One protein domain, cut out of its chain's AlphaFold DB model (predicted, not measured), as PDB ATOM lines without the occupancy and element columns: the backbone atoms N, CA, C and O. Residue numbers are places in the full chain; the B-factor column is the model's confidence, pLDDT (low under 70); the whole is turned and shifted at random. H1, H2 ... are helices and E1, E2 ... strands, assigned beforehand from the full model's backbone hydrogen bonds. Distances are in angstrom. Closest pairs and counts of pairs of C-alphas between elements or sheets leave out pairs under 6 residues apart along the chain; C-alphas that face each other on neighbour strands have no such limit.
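This is residues 6 to 144 of the 144 residues of an uncharacterized protein of Mycolicibacterium fortuitum (UniProt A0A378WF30). A long two-stranded hairpin, E3 and E4, and the long helix H1 make a V that is narrow where H1 ends and E3 begins; the small hairpin E5 and E6 bridges its wide end, and H3 packs across H1 with its last residues, 105 to 107, near E4. A third hairpin, E1 and E2, sticks out as an arm beyond the first residues of H1, while H2 follows E4 at the narrow end and H4 packs on E3 and E4 on the side away from H1. The printed part has 139 residues with four named helices and six named strands, in the order E1, E2, H1, E3, E4, H2, H3, E5, E6, H4, and each of the three sheets is one antiparallel pair. The class is mixed, helices and strands; the whole is only just loose, close to compact, with a radius of gyration of the C-alphas of 17.5 A, and it spans 55 by 41 by 26 A, the arm lying at one end of its length.

Begin at the hairpin of E3, residues 59 to 67, and E4, residues 78 to 87, which are antiparallel at 164 degrees. Look there for N 62 and O 84, 2.9 A apart, and N 64 and O 82, 2.8 A apart, both within hydrogen-bond range. H1, residues 28 to 53, comes closest to E3 at the C-alphas of Val 47 and Phe 60, 6.7 A apart. H3, residues 101 to 107, touches H1 with residues 33 to 44 of H1 alone; their closest C-alphas, those of Lys 37 and Gly 102, are 4.1 A apart, and their lines are about perpendicular at 80 degrees. H3 and E4 are near each other, with 8 pairs of C-alphas within 10 A. H2, residues 88 to 93, is close to H1 but not clearly touching, with the closest C-alphas, those of Phe 51 and Arg 88, 7.4 A apart. Now look at the hairpin of E5, residues 114 to 116, and E6, residues 121 to 123, antiparallel at 129 degrees, where N 116 and O 121 are 2.8 A apart, within hydrogen-bond range. The closest C-alphas of E6 and E4, those of Val 123 and Ile 81, are 6.2 A apart; those of E6 and H1, Asn 121 and Asn 32, are 5.9 A apart. H4, residues 131 to 142, comes closest to E4 at the C-alphas of Arg 141 and Val 78, 6.6 A apart, and H4 and H1 are apart. The hairpin of E1, residues 11 to 15, and E2, residues 21 to 25, is antiparallel at 139 degrees, with N 12 and O 24 within hydrogen-bond range at 2.9 A; both strands are apart from E3 and E4. In H1, H2, H3 and H4 every O i to N i+4 pair is within hydrogen-bond range.

Find C-alpha 11 at (197.038, 159.947, 176.607), where E1 begins; E1 measures 12.6 A and E2 13.8 A. From C-alpha 28 at (191.534, 166.675, 169.738), H1 runs 37.7 A to C-alpha 53. E3 measures 26.0 A and E4 26.9 A from first to last C-alpha. H2 is 8.6 A long, H3 9.9 A, E5 6.8 A and E6 6.2 A. H4 runs 16.6 A and ends at C-alpha 142, at (161.927, 164.694, 183.202).

The two C-alphas farthest apart, those of Thr 18 and Pro 131, are 57.1 A apart. The printed part has no cut and ends at Leu 144, the chain's last residue. No link is long; E3 to E4, with 10 residues between them, is a short link. The mean pLDDT of the printed part is 92.4, that of H4 is 84, and no printed residue is under 70.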
ATOM      1  N   ASP A   6     184.943 163.820 177.286       87.12
ATOM      2  CA  ASP A   6     185.918 163.885 178.377       87.12
ATOM      3  C   ASP A   6     186.128 162.564 179.112       87.12
ATOM      4  O   ASP A   6     187.114 162.405 179.826       87.12
ATOM      5  N   GLN A   7     185.302 161.557 178.828       87.25
ATOM      6  CA  GLN A   7     185.575 160.180 179.235       87.25
ATOM      7  C   GLN A   7     186.688 159.522 178.405       87.25
ATOM      8  O   GLN A   7     187.241 158.502 178.818       87.25
ATOM      9  N   ILE A   8     187.037 160.080 177.239       92.19
ATOM     10  CA  ILE A   8     188.124 159.549 176.414       92.19
ATOM     11  C   ILE A   8     189.472 159.964 177.010       92.19
ATOM     12  O   ILE A   8     189.738 161.167 177.106       92.19
ATOM     13  N   PRO A   9     190.371 159.007 177.326       93.12
ATOM     14  CA  PRO A   9     191.641 159.328 177.959       93.12
ATOM     15  C   PRO A   9     192.483 160.299 177.126       93.12
ATOM     16  O   PRO A   9     192.610 160.162 175.905       93.12
ATOM     17  N   GLU A  10     193.147 161.245 177.787       95.00
ATOM     18  CA  GLU A  10     193.975 162.241 177.101       95.00
ATOM     19  C   GLU A  10     195.265 161.673 176.508       95.00
ATOM     20  O   GLU A  10     195.836 162.269 175.598       95.00
ATOM     21  N   ARG A  11     195.762 160.544 177.026       95.62
ATOM     22  CA  ARG A  11     197.038 159.947 176.607       95.62
ATOM     23  C   ARG A  11     196.848 158.554 176.042       95.62
ATOM     24  O   ARG A  11     195.998 157.799 176.515       95.62
ATOM     25  N   GLN A  12     197.668 158.212 175.055       95.44
ATOM     26  CA  GLN A  12     197.652 156.905 174.412       95.44
ATOM     27  C   GLN A  12     199.021 156.243 174.367       95.44
ATOM     28  O   GLN A  12     200.026 156.965 174.331       95.44
ATOM     29  N   PRO A  13     199.058 154.898 174.342       95.44
ATOM     30  CA  PRO A  13     200.281 154.159 174.082       95.44
ATOM     31  C   PRO A  13     200.944 154.630 172.790       95.44
ATOM     32  O   PRO A  13     200.285 154.858 171.774       95.44
ATOM     33  N   ALA A  14     202.255 154.792 172.850       95.69
ATOM     34  CA  ALA A  14     203.115 155.114 171.727       95.69
ATOM     35  C   ALA A  14     204.475 154.438 171.927       95.69
ATOM     36  O   ALA A  14     204.729 153.811 172.956       95.69
ATOM     37  N   VAL A  15     205.356 154.592 170.947       96.25
ATOM     38  CA  VAL A  15     206.749 154.151 171.026       96.25
ATOM     39  C   VAL A  15     207.668 155.346 170.803       96.25
ATOM     40  O   VAL A  15     207.348 156.245 170.023       96.25
ATOM     41  N   THR A  16     208.791 155.392 171.516       93.94
ATOM     42  CA  THR A  16     209.858 156.361 171.234       93.94
ATOM     43  C   THR A  16     210.522 156.039 169.894       93.94
ATOM     44  O   THR A  16     210.366 154.944 169.356       93.94
ATOM     45  N   ALA A  17     211.345 156.958 169.378       92.06
ATOM     46  CA  ALA A  17     212.162 156.703 168.187       92.06
ATOM     47  C   ALA A  17     213.099 155.483 168.343       92.06
ATOM     48  O   ALA A  17     213.474 154.861 167.356       92.06
ATOM     49  N   THR A  18     213.446 155.120 169.581       94.75
ATOM     50  CA  THR A  18     214.270 153.952 169.928       94.75
ATOM     51  C   THR A  18     213.450 152.695 170.254       94.75
ATOM     52  O   THR A  18     214.003 151.717 170.749       94.75
ATOM     53  N   GLY A  19     212.134 152.707 170.008       94.75
ATOM     54  CA  GLY A  19     211.249 151.550 170.184       94.75
ATOM     55  C   GLY A  19     210.780 151.285 171.618       94.75
ATOM     56  O   GLY A  19     210.154 150.260 171.868       94.75
ATOM     57  N   GLN A  20     211.049 152.186 172.567       95.69
ATOM     58  CA  GLN A  20     210.626 152.004 173.958       95.69
ATOM     59  C   GLN A  20     209.151 152.403 174.141       95.69
ATOM     60  O   GLN A  20     208.751 153.460 173.637       95.69
ATOM     61  N   PRO A  21     208.333 151.612 174.865       96.81
ATOM     62  CA  PRO A  21     206.955 151.982 175.175       96.81
ATOM     63  C   PRO A  21     206.872 153.318 175.919       96.81
ATOM     64  O   PRO A  21     207.632 153.586 176.847       96.81
ATOM     65  N   THR A  22     205.928 154.167 175.524       96.56
ATOM     66  CA  THR A  22     205.691 155.474 176.145       96.56
ATOM     67  C   THR A  22     204.217 155.877 176.046       96.56
ATOM     68  O   THR A  22     203.397 155.174 175.455       96.56
ATOM     69  N   LEU A  23     203.866 157.027 176.622       96.81
ATOM     70  CA  LEU A  23     202.550 157.647 176.502       96.81
ATOM     71  C   LEU A  23     202.669 159.012 175.834       96.81
ATOM     72  O   LEU A  23     203.349 159.902 176.351       96.81
ATOM     73  N   ARG A  24     201.915 159.236 174.758       96.19
ATOM     74  CA  ARG A  24     201.791 160.567 174.146       96.19
ATOM     75  C   ARG A  24     200.405 161.153 174.347       96.19
ATOM     76  O   ARG A  24     199.437 160.421 174.535       96.19
ATOM     77  N   LYS A  25     200.311 162.481 174.285       97.25
ATOM     78  CA  LYS A  25     199.028 163.184 174.282       97.25
ATOM     79  C   LYS A  25     198.267 162.856 172.989       97.25
ATOM     80  O   LYS A  25     198.871 162.812 171.913       97.25
ATOM     81  N   ARG A  26     196.965 162.600 173.108       97.12
ATOM     82  CA  ARG A  26     196.037 162.531 171.979       97.12
ATOM     83  C   ARG A  26     195.742 163.941 171.484       97.12
ATOM     84  O   ARG A  26     195.541 164.858 172.283       97.12
ATOM     85  N   THR A  27     195.687 164.115 170.173       96.31
ATOM     86  CA  THR A  27     195.122 165.329 169.581       96.31
ATOM     87  C   THR A  27     193.611 165.370 169.826       96.31
ATOM     88  O   THR A  27     192.985 164.367 170.180       96.31
ATOM     89  N   LYS A  28     192.993 166.539 169.628       95.25
ATOM     90  CA  LYS A  28     191.534 166.675 169.738       95.25
ATOM     91  C   LYS A  28     190.803 165.779 168.728       95.25
ATOM     92  O   LYS A  28     189.821 165.140 169.089       95.25
ATOM     93  N   THR A  29     191.325 165.683 167.504       96.31
ATOM     94  CA  THR A  29     190.801 164.793 166.457       96.31
ATOM     95  C   THR A  29     190.860 163.332 166.891       96.31
ATOM     96  O   THR A  29     189.844 162.651 166.849       96.31
ATOM     97  N   GLU A  30     191.998 162.874 167.421       96.25
ATOM     98  CA  GLU A  30     192.147 161.491 167.901       96.25
ATOM     99  C   GLU A  30     191.178 161.165 169.045       96.25
ATOM    100  O   GLU A  30     190.643 160.059 169.112       96.25
ATOM    101  N   ARG A  31     190.918 162.124 169.946       96.44
ATOM    102  CA  ARG A  31     189.911 161.948 171.007       96.44
ATOM    103  C   ARG A  31     188.504 161.808 170.425       96.44
ATOM    104  O   ARG A  31     187.778 160.905 170.831       96.44
ATOM    105  N   ASN A  32     188.137 162.655 169.466       95.75
ATOM    106  CA  ASN A  32     186.822 162.615 168.821       95.75
ATOM    107  C   ASN A  32     186.614 161.349 167.973       95.75
ATOM    108  O   ASN A  32     185.537 160.758 167.998       95.75
ATOM    109  N   GLU A  33     187.641 160.880 167.266       95.69
ATOM    110  CA  GLU A  33     187.594 159.613 166.529       95.69
ATOM    111  C   GLU A  33     187.424 158.423 167.473       95.69
ATOM    112  O   GLU A  33     186.568 157.566 167.247       95.69
ATOM    113  N   PHE A  34     188.185 158.390 168.570       96.06
ATOM    114  CA  PHE A  34     188.044 157.345 169.580       96.06
ATOM    115  C   PHE A  34     186.653 157.376 170.225       96.06
ATOM    116  O   PHE A  34     186.054 156.325 170.442       96.06
ATOM    117  N   TYR A  35     186.106 158.566 170.485       96.25
ATOM    118  CA  TYR A  35     184.744 158.727 170.991       96.25
ATOM    119  C   TYR A  35     183.705 158.094 170.059       96.25
ATOM    120  O   TYR A  35     182.849 157.341 170.518       96.25
ATOM    121  N   VAL A  36     183.818 158.315 168.746       97.25
ATOM    122  CA  VAL A  36     182.921 157.683 167.765       97.25
ATOM    123  C   VAL A  36     183.112 156.166 167.729       97.25
ATOM    124  O   VAL A  36     182.127 155.438 167.640       97.25
ATOM    125  N   LYS A  37     184.344 155.661 167.855       96.81
ATOM    126  CA  LYS A  37     184.595 154.213 167.946       96.81
ATOM    127  C   LYS A  37     183.962 153.593 169.190       96.81
ATOM    128  O   LYS A  37     183.364 152.522 169.094       96.81
ATOM    129  N   ALA A  38     184.049 154.267 170.336       96.69
ATOM    130  CA  ALA A  38     183.430 153.830 171.586       96.69
ATOM    131  C   ALA A  38     181.893 153.849 171.503       96.69
ATOM    132  O   ALA A  38     181.235 152.893 171.920       96.69
ATOM    133  N   LEU A  39     181.326 154.900 170.902       97.12
ATOM    134  CA  LEU A  39     179.899 154.994 170.587       97.12
ATOM    135  C   LEU A  39     179.467 153.833 169.678       97.12
ATOM    136  O   LEU A  39     178.520 153.116 169.997       97.12
ATOM    137  N   GLY A  40     180.225 153.596 168.605       97.50
ATOM    138  CA  GLY A  40     180.050 152.490 167.667       97.50
ATOM    139  C   GLY A  40     180.033 151.131 168.348       97.50
ATOM    140  O   GLY A  40     179.108 150.346 168.153       97.50
ATOM    141  N   ALA A  41     181.026 150.871 169.195       97.00
ATOM    142  CA  ALA A  41     181.137 149.617 169.928       97.00
ATOM    143  C   ALA A  41     179.927 149.391 170.843       97.00
ATOM    144  O   ALA A  41     179.373 148.295 170.866       97.00
ATOM    145  N   THR A  42     179.481 150.437 171.543       97.19
ATOM    146  CA  THR A  42     178.335 150.371 172.462       97.19
ATOM    147  C   THR A  42     177.033 150.076 171.718       97.19
ATOM    148  O   THR A  42     176.281 149.182 172.110       97.19
ATOM    149  N   VAL A  43     176.779 150.787 170.614       97.81
ATOM    150  CA  VAL A  43     175.589 150.577 169.776       97.81
ATOM    151  C   VAL A  43     175.586 149.170 169.182       97.81
ATOM    152  O   VAL A  43     174.601 148.447 169.319       97.81
ATOM    153  N   LEU A  44     176.693 148.748 168.569       97.81
ATOM    154  CA  LEU A  44     176.777 147.444 167.910       97.81
ATOM    155  C   LEU A  44     176.682 146.280 168.902       97.81
ATOM    156  O   LEU A  44     176.039 145.279 168.586       97.81
ATOM    157  N   ALA A  45     177.270 146.408 170.096       97.38
ATOM    158  CA  ALA A  45     177.099 145.428 171.166       97.38
ATOM    159  C   ALA A  45     175.624 145.314 171.577       97.38
ATOM    160  O   ALA A  45     175.076 144.214 171.564       97.38
ATOM    161  N   THR A  46     174.958 146.451 171.808       97.56
ATOM    162  CA  THR A  46     173.534 146.503 172.178       97.56
ATOM    163  C   THR A  46     172.649 145.832 171.127       97.56
ATOM    164  O   THR A  46     171.801 145.007 171.452       97.56
ATOM    165  N   VAL A  47     172.860 146.144 169.845       97.88
ATOM    166  CA  VAL A  47     172.094 145.552 168.736       97.88
ATOM    167  C   VAL A  47     172.344 144.046 168.637       97.88
ATOM    168  O   VAL A  47     171.406 143.267 168.460       97.88
ATOM    169  N   LYS A  48     173.604 143.613 168.761       96.62
ATOM    170  CA  LYS A  48     173.975 142.197 168.700       96.62
ATOM    171  C   LYS A  48     173.339 141.399 169.839       96.62
ATOM    172  O   LYS A  48     172.787 140.329 169.590       96.62
ATOM    173  N   GLU A  49     173.396 141.918 171.061       97.31
ATOM    174  CA  GLU A  49     172.751 141.325 172.236       97.31
ATOM    175  C   GLU A  49     171.229 141.299 172.077       97.31
ATOM    176  O   GLU A  49     170.612 140.255 172.279       97.31
ATOM    177  N   GLY A  50     170.633 142.399 171.609       97.56
ATOM    178  CA  GLY A  50     169.205 142.491 171.310       97.56
ATOM    179  C   GLY A  50     168.741 141.396 170.347       97.56
ATOM    180  O   GLY A  50     167.747 140.717 170.595       97.56
ATOM    181  N   PHE A  51     169.493 141.157 169.272       97.56
ATOM    182  CA  PHE A  51     169.172 140.095 168.318       97.56
ATOM    183  C   PHE A  51     169.387 138.684 168.862       97.56
ATOM    184  O   PHE A  51     168.738 137.759 168.358       97.56
ATOM    185  N   ALA A  52     170.276 138.515 169.844       96.50
ATOM    186  CA  ALA A  52     170.507 137.244 170.518       96.50
ATOM    187  C   ALA A  52     169.357 136.890 171.473       96.50
ATOM    188  O   ALA A  52     168.957 135.730 171.531       96.50
ATOM    189  N   VAL A  53     168.795 137.877 172.181       97.94
ATOM    190  CA  VAL A  53     167.691 137.651 173.133       97.94
ATOM    191  C   VAL A  53     166.309 137.653 172.475       97.94
ATOM    192  O   VAL A  53     165.397 137.001 172.975       97.94
ATOM    193  N   ALA A  54     166.141 138.349 171.346       97.25
ATOM    194  CA  ALA A  54     164.870 138.470 170.634       97.25
ATOM    195  C   ALA A  54     164.988 137.938 169.188       97.25
ATOM    196  O   ALA A  54     165.129 138.720 168.243       97.25
ATOM    197  N   PRO A  55     164.937 136.609 168.969       94.00
ATOM    198  CA  PRO A  55     165.197 136.001 167.660       94.00
ATOM    199  C   PRO A  55     164.158 136.348 166.580       94.00
ATOM    200  O   PRO A  55     164.489 136.325 165.397       94.00
ATOM    201  N   SER A  56     162.926 136.703 166.960       97.25
ATOM    202  CA  SER A  56     161.863 137.104 166.021       97.25
ATOM    203  C   SER A  56     161.956 138.563 165.560       97.25
ATOM    204  O   SER A  56     161.319 138.933 164.575       97.25
ATOM    205  N   VAL A  57     162.743 139.405 166.242       97.69
ATOM    206  CA  VAL A  57     162.936 140.810 165.856       97.69
ATOM    207  C   VAL A  57     163.803 140.872 164.602       97.69
ATOM    208  O   VAL A  57     164.879 140.276 164.559       97.69
ATOM    209  N   ASN A  58     163.356 141.606 163.583       97.88
ATOM    210  CA  ASN A  58     164.058 141.719 162.298       97.88
ATOM    211  C   ASN A  58     164.787 143.054 162.102       97.88
ATOM    212  O   ASN A  58     165.614 143.164 161.200       97.88
ATOM    213  N   GLU A  59     164.522 144.053 162.939       98.25
ATOM    214  CA  GLU A  59     165.167 145.364 162.886       98.25
ATOM    215  C   GLU A  59     165.199 145.977 164.288       98.25
ATOM    216  O   GLU A  59     164.204 145.917 165.009       98.25
ATOM    217  N   PHE A  60     166.322 146.601 164.643       97.81
ATOM    218  CA  PHE A  60     166.388 147.559 165.743       97.81
ATOM    219  C   PHE A  60     166.506 148.975 165.193       97.81
ATOM    220  O   PHE A  60     167.263 149.222 164.254       97.81
ATOM    221  N   ARG A  61     165.799 149.919 165.811       95.62
ATOM    222  CA  ARG A  61     166.028 151.354 165.626       95.62
ATOM    223  C   ARG A  61     166.683 151.869 166.886       95.62
ATOM    224  O   ARG A  61     166.160 151.656 167.976       95.62
ATOM    225  N   VAL A  62     167.851 152.475 166.739       95.12
ATOM    226  CA  VAL A  62     168.657 152.912 167.874       95.12
ATOM    227  C   VAL A  62     168.763 154.416 167.838       95.12
ATOM    228  O   VAL A  62     169.102 154.985 166.806       95.12
ATOM    229  N   VAL A  63     168.535 155.026 168.994       93.75
ATOM    230  CA  VAL A  63     168.872 156.415 169.276       93.75
ATOM    231  C   VAL A  63     169.844 156.429 170.443       93.75
ATOM    232  O   VAL A  63     169.647 155.721 171.432       93.75
ATOM    233  N   VAL A  64     170.878 157.261 170.354       95.12
ATOM    234  CA  VAL A  64     171.793 157.498 171.468       95.12
ATOM    235  C   VAL A  64     171.613 158.904 172.006       95.12
ATOM    236  O   VAL A  64     171.830 159.888 171.302       95.12
ATOM    237  N   LEU A  65     171.284 158.968 173.293       93.31
ATOM    238  CA  LEU A  65     171.246 160.191 174.081       93.31
ATOM    239  C   LEU A  65     172.557 160.360 174.849       93.31
ATOM    240  O   LEU A  65     173.001 159.427 175.530       93.31
ATOM    241  N   ARG A  66     173.148 161.549 174.770       92.25
ATOM    242  CA  ARG A  66     174.299 161.999 175.550       92.25
ATOM    243  C   ARG A  66     173.825 162.898 176.683       92.25
ATOM    244  O   ARG A  66     173.029 163.800 176.444       92.25
ATOM    245  N   LYS A  67     174.371 162.683 177.882       89.31
ATOM    246  CA  LYS A  67     174.354 163.716 178.923       89.31
ATOM    247  C   LYS A  67     175.570 164.609 178.763       89.31
ATOM    248  O   LYS A  67     176.682 164.084 178.664       89.31
ATOM    249  N   ASP A  68     175.364 165.915 178.804       83.31
ATOM    250  CA  ASP A  68     176.446 166.884 178.905       83.31
ATOM    251  C   ASP A  68     176.396 167.595 180.268       83.31
ATOM    252  O   ASP A  68     175.609 168.521 180.460       83.31
ATOM    253  N   PRO A  69     177.230 167.179 181.243       79.31
ATOM    254  CA  PRO A  69     177.345 167.856 182.535       79.31
ATOM    255  C   PRO A  69     177.786 169.322 182.441       79.31
ATOM    256  O   PRO A  69     177.660 170.052 183.421       79.31
ATOM    257  N   HIS A  70     178.325 169.741 181.295       80.06
ATOM    258  CA  HIS A  70     178.785 171.098 181.029       80.06
ATOM    259  C   HIS A  70     177.843 171.865 180.096       80.06
ATOM    260  O   HIS A  70     178.210 172.938 179.613       80.06
ATOM    261  N   ALA A  71     176.639 171.336 179.855       80.25
ATOM    262  CA  ALA A  71     175.609 172.008 179.083       80.25
ATOM    263  C   ALA A  71     175.370 173.433 179.594       80.25
ATOM    264  O   ALA A  71     175.228 173.676 180.795       80.25
ATOM    265  N   SER A  72     175.301 174.382 178.662       79.38
ATOM    266  CA  SER A  72     175.051 175.792 178.968       79.38
ATOM    267  C   SER A  72     173.616 176.056 179.422       79.38
ATOM    268  O   SER A  72     173.326 177.145 179.916       79.38
ATOM    269  N   SER A  73     172.717 175.090 179.229       79.44
ATOM    270  CA  SER A  73     171.303 175.220 179.543       79.44
ATOM    271  C   SER A  73     170.621 173.865 179.788       79.44
ATOM    272  O   SER A  73     171.111 172.834 179.317       79.44
ATOM    273  N   PRO A  74     169.482 173.826 180.508       77.19
ATOM    274  CA  PRO A  74     168.758 172.581 180.780       77.19
ATOM    275  C   PRO A  74     168.344 171.823 179.511       77.19
ATOM    276  O   PRO A  74     168.431 170.597 179.458       77.19
ATOM    277  N   GLU A  75     167.957 172.538 178.457       74.88
ATOM    278  CA  GLU A  75     167.571 171.960 177.170       74.88
ATOM    279  C   GLU A  75     168.746 171.379 176.370       74.88
ATOM    280  O   GLU A  75     168.522 170.641 175.419       74.88
ATOM    281  N   THR A  76     169.994 171.661 176.746       76.50
ATOM    282  CA  THR A  76     171.187 171.045 176.135       76.50
ATOM    283  C   THR A  76     171.831 169.992 177.038       76.50
ATOM    284  O   THR A  76     172.781 169.325 176.638       76.50
ATOM    285  N   TYR A  77     171.282 169.768 178.239       84.62
ATOM    286  CA  TYR A  77     171.790 168.773 179.186       84.62
ATOM    287  C   TYR A  77     171.663 167.337 178.669       84.62
ATOM    288  O   TYR A  77     172.529 166.497 178.919       84.62
ATOM    289  N   VAL A  78     170.586 167.056 177.932       88.38
ATOM    290  CA  VAL A  78     170.385 165.793 177.220       88.38
ATOM    291  C   VAL A  78     170.206 166.104 175.748       88.38
ATOM    292  O   VAL A  78     169.250 166.779 175.370       88.38
ATOM    293  N   GLU A  79     171.092 165.564 174.925       88.25
ATOM    294  CA  GLU A  79     171.034 165.684 173.471       88.25
ATOM    295  C   GLU A  79     171.024 164.296 172.848       88.25
ATOM    296  O   GLU A  79     171.745 163.400 173.289       88.25
ATOM    297  N   TRP A  80     170.263 164.109 171.777       90.81
ATOM    298  CA  TRP A  80     170.455 162.948 170.921       90.81
ATOM    299  C   TRP A  80     171.605 163.214 169.947       90.81
ATOM    300  O   TRP A  80     171.695 164.272 169.328       90.81
ATOM    301  N   ILE A  81     172.532 162.267 169.865       94.06
ATOM    302  CA  ILE A  81     173.797 162.424 169.130       94.06
ATOM    303  C   ILE A  81     173.958 161.407 168.002       94.06
ATOM    304  O   ILE A  81     174.873 161.525 167.188       94.06
ATOM    305  N   TYR A  82     173.102 160.388 167.981       95.88
ATOM    306  CA  TYR A  82     173.098 159.362 166.955       95.88
ATOM    307  C   TYR A  82     171.710 158.758 166.796       95.88
ATOM    308  O   TYR A  82     171.043 158.499 167.800       95.88
ATOM    309  N   ALA A  83     171.332 158.455 165.559       94.62
ATOM    310  CA  ALA A  83     170.241 157.544 165.261       94.62
ATOM    311  C   ALA A  83     170.570 156.683 164.046       94.62
ATOM    312  O   ALA A  83     171.257 157.148 163.146       94.62
ATOM    313  N   ALA A  84     170.098 155.440 164.022       96.94
ATOM    314  CA  ALA A  84     170.175 154.581 162.844       96.94
ATOM    315  C   ALA A  84     169.227 153.391 162.953       96.94
ATOM    316  O   ALA A  84     168.651 153.096 164.009       96.94
ATOM    317  N   ARG A  85     169.124 152.654 161.851       97.81
ATOM    318  CA  ARG A  85     168.446 151.366 161.773       97.81
ATOM    319  C   ARG A  85     169.462 150.252 161.610       97.81
ATOM    320  O   ARG A  85     170.455 150.372 160.903       97.81
ATOM    321  N   PHE A  86     169.147 149.122 162.218       98.38
ATOM    322  CA  PHE A  86     169.947 147.913 162.178       98.38
ATOM    323  C   PHE A  86     169.055 146.744 161.770       98.38
ATOM    324  O   PHE A  86     168.538 146.037 162.636       98.38
ATOM    325  N   PRO A  87     168.836 146.522 160.462       98.38
ATOM    326  CA  PRO A  87     168.192 145.308 159.982       98.38
ATOM    327  C   PRO A  87     169.024 144.080 160.365       98.38
ATOM    328  O   PRO A  87     170.259 144.104 160.287       98.38
ATOM    329  N   ARG A  88     168.368 142.976 160.732       97.94
ATOM    330  CA  ARG A  88     169.035 141.726 161.132       97.94
ATOM    331  C   ARG A  88     169.972 141.227 160.040       97.94
ATOM    332  O   ARG A  88     171.120 140.910 160.328       97.94
ATOM    333  N   GLN A  89     169.505 141.198 158.793       97.50
ATOM    334  CA  GLN A  89     170.292 140.719 157.656       97.50
ATOM    335  C   GLN A  89     171.593 141.515 157.482       97.50
ATOM    336  O   GLN A  89     172.664 140.923 157.388       97.50
ATOM    337  N   TRP A  90     171.505 142.848 157.505       97.62
ATOM    338  CA  TRP A  90     172.670 143.729 157.414       97.62
ATOM    339  C   TRP A  90     173.631 143.497 158.586       97.62
ATOM    340  O   TRP A  90     174.815 143.244 158.388       97.62
ATOM    341  N   THR A  91     173.095 143.450 159.806       97.56
ATOM    342  CA  THR A  91     173.872 143.258 161.039       97.56
ATOM    343  C   THR A  91     174.608 141.913 161.062       97.56
ATOM    344  O   THR A  91     175.759 141.827 161.491       97.56
ATOM    345  N   MET A  92     173.973 140.844 160.574       95.44
ATOM    346  CA  MET A  92     174.581 139.511 160.491       95.44
ATOM    347  C   MET A  92     175.629 139.401 159.375       95.44
ATOM    348  O   MET A  92     176.503 138.545 159.469       95.44
ATOM    349  N   SER A  93     175.587 140.270 158.357       96.81
ATOM    350  CA  SER A  93     176.602 140.314 157.293       96.81
ATOM    351  C   SER A  93     177.895 141.048 157.670       96.81
ATOM    352  O   SER A  93     178.867 140.989 156.921       96.81
ATOM    353  N   LEU A  94     177.936 141.729 158.822       97.31
ATOM    354  CA  LEU A  94     179.106 142.501 159.236       97.31
ATOM    355  C   LEU A  94     180.324 141.603 159.533       97.31
ATOM    356  O   LEU A  94     180.181 140.538 160.144       97.31
ATOM    357  N   PRO A  95     181.554 142.047 159.204       95.81
ATOM    358  CA  PRO A  95     182.779 141.315 159.514       95.81
ATOM    359  C   PRO A  95     183.182 141.503 160.989       95.81
ATOM    360  O   PRO A  95     184.168 142.160 161.316       95.81
ATOM    361  N   TRP A  96     182.419 140.902 161.908       94.25
ATOM    362  CA  TRP A  96     182.507 141.104 163.367       94.25
ATOM    363  C   TRP A  96     183.897 140.980 163.998       94.25
ATOM    364  O   TRP A  96     184.128 141.544 165.064       94.25
ATOM    365  N   ARG A  97     184.816 140.226 163.386       94.06
ATOM    366  CA  ARG A  97     186.167 140.008 163.925       94.06
ATOM    367  C   ARG A  97     187.160 141.117 163.575       94.06
ATOM    368  O   ARG A  97     188.219 141.167 164.187       94.06
ATOM    369  N   SER A  98     186.851 141.955 162.591       95.31
ATOM    370  CA  SER A  98     187.816 142.898 162.012       95.31
ATOM    371  C   SER A  98     187.220 144.255 161.648       95.31
ATOM    372  O   SER A  98     187.895 145.052 161.005       95.31
ATOM    373  N   LEU A  99     185.960 144.516 162.004       96.06
ATOM    374  CA  LEU A  99     185.303 145.777 161.678       96.06
ATOM    375  C   LEU A  99     185.870 146.960 162.478       96.06
ATOM    376  O   LEU A  99     186.255 146.812 163.639       96.06
ATOM    377  N   ASP A 100     185.862 148.147 161.867       97.50
ATOM    378  CA  ASP A 100     185.996 149.415 162.583       97.50
ATOM    379  C   ASP A 100     184.600 149.862 163.035       97.50
ATOM    380  O   ASP A 100     183.721 150.159 162.224       97.50
ATOM    381  N   THR A 101     184.374 149.886 164.347       97.56
ATOM    382  CA  THR A 101     183.060 150.205 164.917       97.56
ATOM    383  C   THR A 101     182.601 151.620 164.590       97.56
ATOM    384  O   THR A 101     181.400 151.851 164.483       97.56
ATOM    385  N   GLY A 102     183.531 152.567 164.435       96.50
ATOM    386  CA  GLY A 102     183.207 153.943 164.084       96.50
ATOM    387  C   GLY A 102     182.768 154.068 162.628       96.50
ATOM    388  O   GLY A 102     181.824 154.797 162.345       96.50
ATOM    389  N   GLU A 103     183.409 153.331 161.720       96.75
ATOM    390  CA  GLU A 103     183.018 153.289 160.307       96.75
ATOM    391  C   GLU A 103     181.658 152.607 160.120       96.75
ATOM    392  O   GLU A 103     180.763 153.174 159.495       96.75
ATOM    393  N   VAL A 104     181.461 151.438 160.738       97.62
ATOM    394  CA  VAL A 104     180.190 150.700 160.666       97.62
ATOM    395  C   VAL A 104     179.031 151.529 161.218       97.62
ATOM    396  O   VAL A 104     177.944 151.520 160.645       97.62
ATOM    397  N   LEU A 105     179.252 152.277 162.304       96.94
ATOM    398  CA  LEU A 105     178.243 153.172 162.871       96.94
ATOM    399  C   LEU A 105     177.777 154.228 161.850       96.94
ATOM    400  O   LEU A 105     176.590 154.542 161.797       96.94
ATOM    401  N   LEU A 106     178.690 154.762 161.034       96.38
ATOM    402  CA  LEU A 106     178.374 155.753 159.997       96.38
ATOM    403  C   LEU A 106     177.732 155.137 158.746       96.38
ATOM    404  O   LEU A 106     177.028 155.835 158.026       96.38
ATOM    405  N   GLN A 107     177.987 153.856 158.477       97.19
ATOM    406  CA  GLN A 107     177.442 153.122 157.327       97.19
ATOM    407  C   GLN A 107     176.100 152.436 157.619       97.19
ATOM    408  O   GLN A 107     175.492 151.876 156.705       97.19
ATOM    409  N   ALA A 108     175.648 152.434 158.876       98.00
ATOM    410  CA  ALA A 108     174.367 151.844 159.238       98.00
ATOM    411  C   ALA A 108     173.214 152.512 158.453       98.00
ATOM    412  O   ALA A 108     173.254 153.722 158.215       98.00
ATOM    413  N   PRO A 109     172.186 151.752 158.035       97.75
ATOM    414  CA  PRO A 109     171.030 152.313 157.344       97.75
ATOM    415  C   PRO A 109     170.405 153.487 158.103       97.75
ATOM    416  O   PRO A 109     170.143 153.396 159.303       97.75
ATOM    417  N   ASP A 110     170.159 154.581 157.384       95.25
ATOM    418  CA  ASP A 110     169.603 155.831 157.915       95.25
ATOM    419  C   ASP A 110     170.424 156.432 159.077       95.25
ATOM    420  O   ASP A 110     169.877 157.111 159.945       95.25
ATOM    421  N   ALA A 111     171.742 156.182 159.113       96.56
ATOM    422  CA  ALA A 111     172.623 156.728 160.139       96.56
ATOM    423  C   ALA A 111     172.664 158.261 160.119       96.56
ATOM    424  O   ALA A 111     173.042 158.897 159.135       96.56
ATOM    425  N   GLN A 112     172.355 158.849 161.267       95.12
ATOM    426  CA  GLN A 112     172.455 160.269 161.544       95.12
ATOM    427  C   GLN A 112     173.483 160.483 162.649       95.12
ATOM    428  O   GLN A 112     173.327 160.003 163.768       95.12
ATOM    429  N   LEU A 113     174.546 161.221 162.337       95.25
ATOM    430  CA  LEU A 113     175.540 161.702 163.290       95.25
ATOM    431  C   LEU A 113     176.077 163.032 162.769       95.25
ATOM    432  O   LEU A 113     176.587 163.093 161.650       95.25
ATOM    433  N   ARG A 114     176.006 164.099 163.569       94.44
ATOM    434  CA  ARG A 114     176.572 165.399 163.185       94.44
ATOM    435  C   ARG A 114     177.931 165.618 163.830       94.44
ATOM    436  O   ARG A 114     178.143 165.328 165.008       94.44
ATOM    437  N   ARG A 115     178.858 166.158 163.034       93.94
ATOM    438  CA  ARG A 115     180.186 166.589 163.477       93.94
ATOM    439  C   ARG A 115     180.406 168.058 163.145       93.94
ATOM    440  O   ARG A 115     180.034 168.500 162.064       93.94
ATOM    441  N   HIS A 116     181.042 168.793 164.052       93.25
ATOM    442  CA  HIS A 116     181.318 170.219 163.892       93.25
ATOM    443  C   HIS A 116     182.798 170.573 164.116       93.25
ATOM    444  O   HIS A 116     183.454 170.084 165.048       93.25
ATOM    445  N   GLY A 117     183.302 171.489 163.284       93.88
ATOM    446  CA  GLY A 117     184.668 172.013 163.321       93.88
ATOM    447  C   GLY A 117     185.735 171.039 162.808       93.88
ATOM    448  O   GLY A 117     185.483 169.853 162.608       93.88
ATOM    449  N   ALA A 118     186.966 171.536 162.645       92.25
ATOM    450  CA  ALA A 118     188.075 170.791 162.032       92.25
ATOM    451  C   ALA A 118     188.465 169.498 162.776       92.25
ATOM    452  O   ALA A 118     188.951 168.553 162.167       92.25
ATOM    453  N   ALA A 119     188.233 169.441 164.090       93.31
ATOM    454  CA  ALA A 119     188.500 168.248 164.893       93.31
ATOM    455  C   ALA A 119     187.345 167.226 164.883       93.31
ATOM    456  O   ALA A 119     187.464 166.189 165.530       93.31
ATOM    457  N   GLY A 120     186.215 167.520 164.225       94.06
ATOM    458  CA  GLY A 120     185.087 166.597 164.092       94.06
ATOM    459  C   GLY A 120     184.323 166.324 165.393       94.06
ATOM    460  O   GLY A 120     184.022 165.170 165.686       94.06
ATOM    461  N   ASN A 121     184.021 167.356 166.186       92.81
ATOM    462  CA  ASN A 121     183.317 167.182 167.465       92.81
ATOM    463  C   ASN A 121     181.899 166.668 167.230       92.81
ATOM    464  O   ASN A 121     181.177 167.275 166.443       92.81
ATOM    465  N   VAL A 122     181.487 165.606 167.924       93.31
ATOM    466  CA  VAL A 122     180.097 165.132 167.876       93.31
ATOM    467  C   VAL A 122     179.195 166.141 168.585       93.31
ATOM    468  O   VAL A 122     179.436 166.478 169.748       93.31
ATOM    469  N   VAL A 123     178.168 166.611 167.885       91.75
ATOM    470  CA  VAL A 123     177.197 167.601 168.377       91.75
ATOM    471  C   VAL A 123     175.786 167.022 168.371       91.75
ATOM    472  O   VAL A 123     175.532 166.041 167.669       91.75
ATOM    473  N   GLY A 124     174.888 167.627 169.150       90.19
ATOM    474  CA  GLY A 124     173.473 167.282 169.144       90.19
ATOM    475  C   GLY A 124     172.852 167.400 167.750       90.19
ATOM    476  O   GLY A 124     173.220 168.252 166.934       90.19
ATOM    477  N   LEU A 125     171.919 166.500 167.466       89.38
ATOM    478  CA  LEU A 125     171.066 166.555 166.286       89.38
ATOM    479  C   LEU A 125     169.873 167.493 166.562       89.38
ATOM    480  O   LEU A 125     169.417 167.615 167.699       89.38
ATOM    481  N   ALA A 126     169.371 168.174 165.526       83.44
ATOM    482  CA  ALA A 126     168.205 169.053 165.666       83.44
ATOM    483  C   ALA A 126     166.942 168.215 165.914       83.44
ATOM    484  O   ALA A 126     166.779 167.182 165.276       83.44
ATOM    485  N   LEU A 127     166.077 168.641 166.834       74.81
ATOM    486  CA  LEU A 127     164.827 167.939 167.166       74.81
ATOM    487  C   LEU A 127     163.630 168.425 166.336       74.81
ATOM    488  O   LEU A 127     162.593 167.769 166.321       74.81
ATOM    489  N   ASP A 128     163.785 169.559 165.655       73.25
ATOM    490  CA  ASP A 128     162.686 170.335 165.071       73.25
ATOM    491  C   ASP A 128     161.898 169.567 163.997       73.25
ATOM    492  O   ASP A 128     160.694 169.771 163.852       73.25
ATOM    493  N   ASP A 129     162.556 168.640 163.296       70.06
ATOM    494  CA  ASP A 129     161.957 167.835 162.225       70.06
ATOM    495  C   ASP A 129     161.428 166.465 162.711       70.06
ATOM    496  O   ASP A 129     160.856 165.711 161.926       70.06
ATOM    497  N   GLU A 130     161.601 166.123 163.996       77.69
ATOM    498  CA  GLU A 130     161.332 164.784 164.548       77.69
ATOM    499  C   GLU A 130     160.536 164.859 165.873       77.69
ATOM    500  O   GLU A 130     161.089 164.657 166.961       77.69
ATOM    501  N   PRO A 131     159.213 165.113 165.832       78.12
ATOM    502  CA  PRO A 131     158.409 165.360 167.036       78.12
ATOM    503  C   PRO A 131     158.380 164.175 168.014       78.12
ATOM    504  O   PRO A 131     158.396 164.375 169.226       78.12
ATOM    505  N   GLY A 132     158.408 162.934 167.513       81.56
ATOM    506  CA  GLY A 132     158.502 161.748 168.371       81.56
ATOM    507  C   GLY A 132     159.843 161.648 169.107       81.56
ATOM    508  O   GLY A 132     159.904 161.149 170.229       81.56
ATOM    509  N   MET A 133     160.924 162.165 168.512       81.25
ATOM    510  CA  MET A 133     162.223 162.227 169.175       81.25
ATOM    511  C   MET A 133     162.270 163.299 170.252       81.25
ATOM    512  O   MET A 133     162.853 163.056 171.311       81.25
ATOM    513  N   ALA A 134     161.640 164.449 170.005       82.56
ATOM    514  CA  ALA A 134     161.490 165.489 171.014       82.56
ATOM    515  C   ALA A 134     160.786 164.937 172.264       82.56
ATOM    516  O   ALA A 134     161.308 165.079 173.366       82.56
ATOM    517  N   GLU A 135     159.692 164.191 172.082       84.56
ATOM    518  CA  GLU A 135     158.964 163.569 173.193       84.56
ATOM    519  C   GLU A 135     159.839 162.591 173.996       84.56
ATOM    520  O   GLU A 135     159.877 162.661 175.224       84.56
ATOM    521  N   ILE A 136     160.593 161.711 173.325       85.06
ATOM    522  CA  ILE A 136     161.510 160.775 173.999       85.06
ATOM    523  C   ILE A 136     162.564 161.536 174.808       85.06
ATOM    524  O   ILE A 136     162.856 161.175 175.951       85.06
ATOM    525  N   VAL A 137     163.161 162.574 174.222       84.62
ATOM    526  CA  VAL A 137     164.189 163.375 174.891       84.62
ATOM    527  C   VAL A 137     163.611 164.090 176.111       84.62
ATOM    528  O   VAL A 137     164.234 164.059 177.174       84.62
ATOM    529  N   ASP A 138     162.417 164.667 176.000       85.56
ATOM    530  CA  ASP A 138     161.763 165.374 177.100       85.56
ATOM    531  C   ASP A 138     161.332 164.429 178.227       85.56
ATOM    532  O   ASP A 138     161.568 164.729 179.399       85.56
ATOM    533  N   GLN A 139     160.808 163.244 177.899       86.19
ATOM    534  CA  GLN A 139     160.522 162.203 178.893       86.19
ATOM    535  C   GLN A 139     161.789 161.774 179.640       86.19
ATOM    536  O   GLN A 139     161.776 161.628 180.862       86.19
ATOM    537  N   VAL A 140     162.905 161.599 178.923       86.44
ATOM    538  CA  VAL A 140     164.184 161.248 179.547       86.44
ATOM    539  C   VAL A 140     164.683 162.380 180.438       86.44
ATOM    540  O   VAL A 140     165.144 162.093 181.537       86.44
ATOM    541  N   ARG A 141     164.575 163.646 180.016       84.81
ATOM    542  CA  ARG A 141     164.951 164.809 180.841       84.81
ATOM    543  C   ARG A 141     164.127 164.895 182.121       84.81
ATOM    544  O   ARG A 141     164.700 165.146 183.171       84.81
ATOM    545  N   ALA A 142     162.819 164.658 182.044       84.44
ATOM    546  CA  ALA A 142     161.927 164.694 183.202       84.44
ATOM    547  C   ALA A 142     162.213 163.586 184.234       84.44
ATOM    548  O   ALA A 142     161.818 163.711 185.391       84.44
ATOM    549  N   ALA A 143     162.878 162.500 183.825       84.50
ATOM    550  CA  ALA A 143     163.230 161.372 184.685       84.50
ATOM    551  C   ALA A 143     164.627 161.481 185.337       84.50
ATOM    552  O   ALA A 143     165.038 160.549 186.034       84.50
ATOM    553  N   LEU A 144     165.374 162.561 185.074       76.69
ATOM    554  CA  LEU A 144     166.716 162.819 185.613       76.69
ATOM    555  C   LEU A 144     166.702 163.797 186.782       76.69
ATOM    556  O   LEU A 144     167.571 163.599 187.660       76.69
TER     557      LEU A 144